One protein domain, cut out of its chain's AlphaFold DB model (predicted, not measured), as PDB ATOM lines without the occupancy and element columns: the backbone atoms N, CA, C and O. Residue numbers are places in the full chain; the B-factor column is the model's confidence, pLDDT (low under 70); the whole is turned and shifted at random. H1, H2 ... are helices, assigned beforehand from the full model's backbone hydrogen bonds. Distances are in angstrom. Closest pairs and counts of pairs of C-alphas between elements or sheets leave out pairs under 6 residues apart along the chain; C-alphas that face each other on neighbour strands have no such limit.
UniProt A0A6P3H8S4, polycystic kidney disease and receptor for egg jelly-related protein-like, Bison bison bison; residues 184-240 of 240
ATOM      1  N   MET A 184      -7.700  10.237  35.890       92.56
ATOM      2  CA  MET A 184      -7.647  10.380  34.432       92.56
ATOM      3  C   MET A 184      -8.833   9.689  33.748       92.56
ATOM      4  O   MET A 184      -9.411  10.247  32.820       92.56
ATOM      5  N   ALA A 185      -9.254   8.520  34.237       91.25
ATOM      6  CA  ALA A 185     -10.410   7.794  33.724       91.25
ATOM      7  C   ALA A 185     -11.713   8.584  33.902       91.25
ATOM      8  O   ALA A 185     -12.539   8.582  32.994       91.25
ATOM      9  N   LEU A 186     -11.889   9.303  35.018       93.31
ATOM     10  CA  LEU A 186     -13.037  10.198  35.203       93.31
ATOM     11  C   LEU A 186     -13.043  11.330  34.175       93.31
ATOM     12  O   LEU A 186     -14.072  11.580  33.552       93.31
ATOM     13  N   VAL A 187     -11.898  11.978  33.955       94.31
ATOM     14  CA  VAL A 187     -11.772  13.045  32.950       94.31
ATOM     15  C   VAL A 187     -12.091  12.511  31.551       94.31
ATOM     16  O   VAL A 187     -12.909  13.089  30.838       94.31
ATOM     17  N   VAL A 188     -11.510  11.369  31.179       91.62
ATOM     18  CA  VAL A 188     -11.778  10.692  29.903       91.62
ATOM     19  C   VAL A 188     -13.256  10.316  29.780       91.62
ATOM     20  O   VAL A 188     -13.859  10.572  28.743       91.62
ATOM     21  N   SER A 189     -13.878   9.800  30.841       90.69
ATOM     22  CA  SER A 189     -15.302   9.451  30.847       90.69
ATOM     23  C   SER A 189     -16.210  10.659  30.603       90.69
ATOM     24  O   SER A 189     -17.229  10.505  29.933       90.69
ATOM     25  N   VAL A 190     -15.859  11.848  31.106       94.00
ATOM     26  CA  VAL A 190     -16.606  13.083  30.813       94.00
ATOM     27  C   VAL A 190     -16.501  13.434  29.329       94.00
ATOM     28  O   VAL A 190     -17.519  13.730  28.708       94.00
ATOM     29  N   TYR A 191     -15.310  13.340  28.731       90.75
ATOM     30  CA  TYR A 191     -15.150  13.558  27.289       90.75
ATOM     31  C   TYR A 191     -15.953  12.549  26.463       90.75
ATOM     32  O   TYR A 191     -16.687  12.952  25.565       90.75
ATOM     33  N   PHE A 192     -15.885  11.257  26.804       90.12
ATOM     34  CA  PHE A 192     -16.698  10.219  26.163       90.12
ATOM     35  C   PHE A 192     -18.189  10.535  26.229       90.12
ATOM     36  O   PHE A 192     -18.886  10.395  25.229       90.12
ATOM     37  N   PHE A 193     -18.675  10.991  27.385       91.12
ATOM     38  CA  PHE A 193     -20.076  11.355  27.551       91.12
ATOM     39  C   PHE A 193     -20.477  12.525  26.645       91.12
ATOM     40  O   PHE A 193     -21.527  12.466  26.012       91.12
ATOM     41  N   VAL A 194     -19.630  13.554  26.524       92.00
ATOM     42  CA  VAL A 194     -19.880  14.689  25.619       92.00
ATOM     43  C   VAL A 194     -19.945  14.227  24.162       92.00
ATOM     44  O   VAL A 194     -20.885  14.593  23.462       92.00
ATOM     45  N   PHE A 195     -19.010  13.387  23.710       88.31
ATOM     46  CA  PHE A 195     -19.020  12.857  22.341       88.31
ATOM     47  C   PHE A 195     -20.211  11.937  22.073       88.31
ATOM     48  O   PHE A 195     -20.832  12.030  21.017       88.31
ATOM     49  N   MET A 196     -20.570  11.085  23.031       89.69
ATOM     50  CA  MET A 196     -21.747  10.225  22.946       89.69
ATOM     51  C   MET A 196     -23.037  11.055  22.866       89.69
ATOM     52  O   MET A 196     -23.867  10.805  21.996       89.69
ATOM     53  N   ALA A 197     -23.193  12.064  23.728       90.62
ATOM     54  CA  ALA A 197     -24.354  12.952  23.731       90.62
ATOM     55  C   ALA A 197     -24.435  13.784  22.443       90.62
ATOM     56  O   ALA A 197     -25.511  13.923  21.867       90.62
ATOM     57  N   PHE A 198     -23.301  14.290  21.958       89.25
ATOM     58  CA  PHE A 198     -23.225  14.986  20.678       89.25
ATOM     59  C   PHE A 198     -23.620  14.071  19.515       89.25
ATOM     60  O   PHE A 198     -24.467  14.444  18.708       89.25
ATOM     61  N   GLY A 199     -23.071  12.853  19.462       86.25
ATOM     62  CA  GLY A 199     -23.395  11.875  18.427       86.25
ATOM     63  C   GLY A 199     -24.877  11.500  18.423       86.25
ATOM     64  O   GLY A 199     -25.506  11.486  17.371       86.25
ATOM     65  N   TYR A 200     -25.461  11.298  19.605       88.88
ATOM     66  CA  TYR A 200     -26.895  11.060  19.766       88.88
ATOM     67  C   TYR A 200     -27.746  12.236  19.253       88.88
ATOM     68  O   TYR A 200     -28.681  12.034  18.484       88.88
ATOM     69  N   LEU A 201     -27.405  13.477  19.622       89.00
ATOM     70  CA  LEU A 201     -28.173  14.663  19.222       89.00
ATOM     71  C   LEU A 201     -28.061  14.985  17.724       89.00
ATOM     72  O   LEU A 201     -29.037  15.429  17.125       89.00
ATOM     73  N   VAL A 202     -26.886  14.784  17.124       86.94
ATOM     74  CA  VAL A 202     -26.629  15.132  15.716       86.94
ATOM     75  C   VAL A 202     -27.027  14.000  14.770       86.94
ATOM     76  O   VAL A 202     -27.675  14.244  13.750       86.94
ATOM     77  N   PHE A 203     -26.663  12.760  15.099       84.00
ATOM     78  CA  PHE A 203     -26.825  11.610  14.209       84.00
ATOM     79  C   PHE A 203     -27.990  10.693  14.588       84.00
ATOM     80  O   PHE A 203     -28.396   9.895  13.751       84.00
ATOM     81  N   GLY A 204     -28.593  10.819  15.776       83.12
ATOM     82  CA  GLY A 204     -29.602   9.863  16.249       83.12
ATOM     83  C   GLY A 204     -30.884   9.778  15.414       83.12
ATOM     84  O   GLY A 204     -31.556   8.754  15.436       83.12
ATOM     85  N   GLN A 205     -31.213  10.813  14.634       80.31
ATOM     86  CA  GLN A 205     -32.352  10.785  13.701       80.31
ATOM     87  C   GLN A 205     -32.029  10.117  12.356       80.31
ATOM     88  O   GLN A 205     -32.942   9.739  11.625       80.31
ATOM     89  N   HIS A 206     -30.748  10.009  12.006       79.31
ATOM     90  CA  HIS A 206     -30.303   9.599  10.673       79.31
ATOM     91  C   HIS A 206     -29.600   8.241  10.682       79.31
ATOM     92  O   HIS A 206     -29.696   7.503   9.709       79.31
ATOM     93  N   GLU A 207     -28.922   7.906  11.779       82.12
ATOM     94  CA  GLU A 207     -28.106   6.707  11.910       82.12
ATOM     95  C   GLU A 207     -28.633   5.805  13.024       82.12
ATOM     96  O   GLU A 207     -28.719   6.205  14.187       82.12
ATOM     97  N   TRP A 208     -28.906   4.543  12.684       79.44
ATOM     98  CA  TRP A 208     -29.390   3.544  13.643       79.44
ATOM     99  C   TRP A 208     -28.420   3.340  14.814       79.44
ATOM    100  O   TRP A 208     -28.838   3.161  15.957       79.44
ATOM    101  N   ASN A 209     -27.117   3.445  14.550       83.19
ATOM    102  CA  ASN A 209     -26.059   3.300  15.553       83.19
ATOM    103  C   ASN A 209     -26.105   4.382  16.649       83.19
ATOM    104  O   ASN A 209     -25.611   4.161  17.751       83.19
ATOM    105  N   TYR A 210     -26.736   5.527  16.376       84.12
ATOM    106  CA  TYR A 210     -26.903   6.628  17.327       84.12
ATOM    107  C   TYR A 210     -28.355   6.807  17.789       84.12
ATOM    108  O   TYR A 210     -28.656   7.796  18.452       84.12
ATOM    109  N   SER A 211     -29.246   5.867  17.457       84.06
ATOM    110  CA  SER A 211     -30.685   5.955  17.747       84.06
ATOM    111  C   SER A 211     -31.010   6.014  19.239       84.06
ATOM    112  O   SER A 211     -31.921   6.735  19.638       84.06
ATOM    113  N   ASP A 212     -30.230   5.305  20.057       86.25
ATOM    114  CA  ASP A 212     -30.340   5.275  21.510       86.25
ATOM    115  C   ASP A 212     -29.010   5.603  22.173       86.25
ATOM    116  O   ASP A 212     -27.931   5.334  21.644       86.25
ATOM    117  N   MET A 213     -29.084   6.094  23.409       85.56
ATOM    118  CA  MET A 213     -27.899   6.387  24.217       85.56
ATOM    119  C   MET A 213     -27.007   5.147  24.424       85.56
ATOM    120  O   MET A 213     -25.779   5.247  24.446       85.56
ATOM    121  N   ILE A 214     -27.619   3.961  24.542       86.94
ATOM    122  CA  ILE A 214     -26.902   2.688  24.702       86.94
ATOM    123  C   ILE A 214     -26.172   2.319  23.407       86.94
ATOM    124  O   ILE A 214     -24.987   1.987  23.456       86.94
ATOM    125  N   HIS A 215     -26.846   2.424  22.258       86.88
ATOM    126  CA  HIS A 215     -26.236   2.163  20.956       86.88
ATOM    127  C   HIS A 215     -25.112   3.162  20.662       86.88
ATOM    128  O   HIS A 215     -23.998   2.740  20.365       86.88
ATOM    129  N   ALA A 216     -25.324   4.455  20.928       88.38
ATOM    130  CA  ALA A 216     -24.290   5.478  20.795       88.38
ATOM    131  C   ALA A 216     -23.056   5.185  21.673       88.38
ATOM    132  O   ALA A 216     -21.920   5.379  21.237       88.38
ATOM    133  N   THR A 217     -23.258   4.672  22.895       88.62
ATOM    134  CA  THR A 217     -22.152   4.235  23.769       88.62
ATOM    135  C   THR A 217     -21.383   3.064  23.157       88.62
ATOM    136  O   THR A 217     -20.151   3.078  23.137       88.62
ATOM    137  N   GLN A 218     -22.092   2.050  22.648       87.62
ATOM    138  CA  GLN A 218     -21.483   0.881  22.004       87.62
ATOM    139  C   GLN A 218     -20.667   1.290  20.778       87.62
ATOM    140  O   GLN A 218     -19.537   0.833  20.610       87.62
ATOM    141  N   THR A 219     -21.203   2.197  19.962       86.88
ATOM    142  CA  THR A 219     -20.527   2.735  18.784       86.88
ATOM    143  C   THR A 219     -19.262   3.500  19.168       86.88
ATOM    144  O   THR A 219     -18.198   3.217  18.625       86.88
ATOM    145  N   MET A 220     -19.322   4.395  20.162       86.62
ATOM    146  CA  MET A 220     -18.143   5.128  20.649       86.62
ATOM    147  C   MET A 220     -17.055   4.199  21.195       86.62
ATOM    148  O   MET A 220     -15.872   4.392  20.919       86.62
ATOM    149  N   PHE A 221     -17.438   3.157  21.933       86.38
ATOM    150  CA  PHE A 221     -16.473   2.174  22.414       86.38
ATOM    151  C   PHE A 221     -15.853   1.375  21.259       86.38
ATOM    152  O   PHE A 221     -14.645   1.140  21.249       86.38
ATOM    153  N   SER A 222     -16.657   1.014  20.255       85.44
ATOM    154  CA  SER A 222     -16.183   0.337  19.046       85.44
ATOM    155  C   SER A 222     -15.181   1.189  18.258       85.44
ATOM    156  O   SER A 222     -14.148   0.670  17.827       85.44
ATOM    157  N   TYR A 223     -15.412   2.505  18.160       83.50
ATOM    158  CA  TYR A 223     -14.449   3.450  17.580       83.50
ATOM    159  C   TYR A 223     -13.110   3.440  18.326       83.50
ATOM    160  O   TYR A 223     -12.056   3.388  17.698       83.50
ATOM    161  N   CYS A 224     -13.119   3.434  19.661       81.75
ATOM    162  CA  CYS A 224     -11.880   3.426  20.446       81.75
ATOM    163  C   CYS A 224     -11.109   2.108  20.375       81.75
ATOM    164  O   CYS A 224      -9.884   2.112  20.459       81.75
ATOM    165  N   VAL A 225     -11.811   0.988  20.202       80.94
ATOM    166  CA  VAL A 225     -11.196  -0.329  19.966       80.94
ATOM    167  C   VAL A 225     -10.759  -0.486  18.498       80.94
ATOM    168  O   VAL A 225     -10.148  -1.489  18.141       80.94
ATOM    169  N   SER A 226     -11.018   0.514  17.644       71.50
ATOM    170  CA  SER A 226     -10.799   0.468  16.193       71.50
ATOM    171  C   SER A 226     -11.541  -0.689  15.507       71.50
ATOM    172  O   SER A 226     -11.182  -1.089  14.403       71.50
ATOM    173  N   ALA A 227     -12.578  -1.228  16.155       63.66
ATOM    174  CA  ALA A 227     -13.410  -2.316  15.639       63.66
ATOM    175  C   ALA A 227     -14.529  -1.809  14.710       63.66
ATOM    176  O   ALA A 227     -15.256  -2.606  14.120       63.66
ATOM    177  N   PHE A 228     -14.677  -0.488  14.593       62.03
ATOM    178  CA  PHE A 228     -15.641   0.168  13.720       62.03
ATOM    179  C   PHE A 228     -14.947   0.599  12.422       62.03
ATOM    180  O   PHE A 228     -14.370   1.681  12.340       62.03
ATOM    181  N   GLU A 229     -14.964  -0.274  11.415       54.34
ATOM    182  CA  GLU A 229     -14.392  -0.016  10.090       54.34
ATOM    183  C   GLU A 229     -15.531   0.138   9.062       54.34
ATOM    184  O   GLU A 229     -16.472  -0.655   9.057       54.34
ATOM    185  N   ASN A 230     -15.439   1.145   8.185       52.91
ATOM    186  CA  ASN A 230     -16.294   1.337   6.999       52.91
ATOM    187  C   ASN A 230     -17.794   1.612   7.243       52.91
ATOM    188  O   ASN A 230     -18.654   0.939   6.677       52.91
ATOM    189  N   THR A 231     -18.132   2.652   8.009       56.12
ATOM    190  CA  THR A 231     -19.468   3.271   7.915       56.12
ATOM    191  C   THR A 231     -19.319   4.679   7.355       56.12
ATOM    192  O   THR A 231     -18.797   5.583   8.000       56.12
ATOM    193  N   GLU A 232     -19.695   4.846   6.088       57.78
ATOM    194  CA  GLU A 232     -19.755   6.159   5.458       57.78
ATOM    195  C   GLU A 232     -20.952   6.913   6.048       57.78
ATOM    196  O   GLU A 232     -22.092   6.473   5.913       57.78
ATOM    197  N   PHE A 233     -20.713   8.045   6.716       60.88
ATOM    198  CA  PHE A 233     -21.792   8.932   7.146       60.88
ATOM    199  C   PHE A 233     -22.468   9.527   5.905       60.88
ATOM    200  O   PHE A 233     -21.960  10.469   5.292       60.88
ATOM    201  N   PHE A 234     -23.622   8.981   5.517       56.62
ATOM    202  CA  PHE A 234     -24.271   9.331   4.250       56.62
ATOM    203  C   PHE A 234     -24.833  10.757   4.222       56.62
ATOM    204  O   PHE A 234     -24.889  11.366   3.155       56.62
ATOM    205  N   ASN A 235     -25.241  11.305   5.371       58.03
ATOM    206  CA  ASN A 235     -26.081  12.506   5.390       58.03
ATOM    207  C   ASN A 235     -25.385  13.791   5.871       58.03
ATOM    208  O   ASN A 235     -25.948  14.871   5.716       58.03
ATOM    209  N   ASN A 236     -24.175  13.721   6.448       59.84
ATOM    210  CA  ASN A 236     -23.515  14.911   7.004       59.84
ATOM    211  C   ASN A 236     -21.980  14.881   6.873       59.84
ATOM    212  O   ASN A 236     -21.247  14.810   7.853       59.84
ATOM    213  N   ARG A 237     -21.496  14.982   5.631       60.38
ATOM    214  CA  ARG A 237     -20.077  14.844   5.239       60.38
ATOM    215  C   ARG A 237     -19.107  15.883   5.834       60.38
ATOM    216  O   ARG A 237     -17.906  15.777   5.633       60.38
ATOM    217  N   VAL A 238     -19.626  16.931   6.476       61.88
ATOM    218  CA  VAL A 238     -18.827  17.997   7.116       61.88
ATOM    219  C   VAL A 238     -18.690  17.772   8.628       61.88
ATOM    220  O   VAL A 238     -17.768  18.297   9.242       61.88
ATOM    221  N   LEU A 239     -19.616  17.016   9.227       60.12
ATOM    222  CA  LEU A 239     -19.731  16.800  10.674       60.12
ATOM    223  C   LEU A 239     -19.381  15.369  11.111       60.12
ATOM    224  O   LEU A 239     -19.055  15.188  12.283       60.12
ATOM    225  N   GLY A 240     -19.497  14.385  10.213       56.31
ATOM    226  CA  GLY A 240     -19.046  12.999  10.408       56.31
ATOM    227  C   GLY A 240     -17.658  12.775   9.832       56.31
ATOM    228  O   GLY A 240     -16.910  11.984  10.442       56.31
TER     229      GLY A 240
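This is residues 184 to 240 of the 240 residues of the protein "polycystic kidney disease and receptor for egg jelly-related protein-like" of Bison bison bison (UniProt A0A6P3H8S4). A long helix, H1, sticks out of a small body with its first residues, 184 to 191, and the shorter H2 packs at a steep angle on residues 192 to 200 of H1. A tail with no named element, residues 225 to 240, swings out from the last residue of H2 and folds back toward the last residues of H1. The printed part has 57 residues, with two named helices, H1 then H2, no named strand, and the class all helix. It is compact, with a radius of gyration of the C-alphas of 11.4 A, and elongated in outline, spanning 34 by 22 by 21 A.

Find C-alpha 184 at (-7.647, 10.380, 34.432); from there H1, residues 184 to 203, runs 27.9 A to C-alpha 203 at (-26.825, 11.610, 14.209). Go on to Met 213, where H2, residues 213 to 224, begins; it runs 16.7 A to C-alpha 224 at (-11.880, 3.426, 20.446).

Look at Met 196 and Ala 216: H1 and H2 touch, and these are their closest C-alphas, 5.8 A apart. H1 touches H2 with residues 192 to 200 alone. The two helices run opposite ways at a steep tilt of 62 degrees. Between them you will find a short link of 9 residues. In H1 and H2 every O i to N i+4 pair is within hydrogen-bond range.

The C-alphas farthest apart are those of Met 184 and Phe 234, at 34.5 A. Without residues 184 to 191, which stand free, the body spans 24 by 21 by 17 A. The printed part has no cut and ends at Gly 240, the chain's last residue. Read the B-factor column for the model's confidence: the mean pLDDT of the printed part is 79.9, and residues 227 to 240 are under 70.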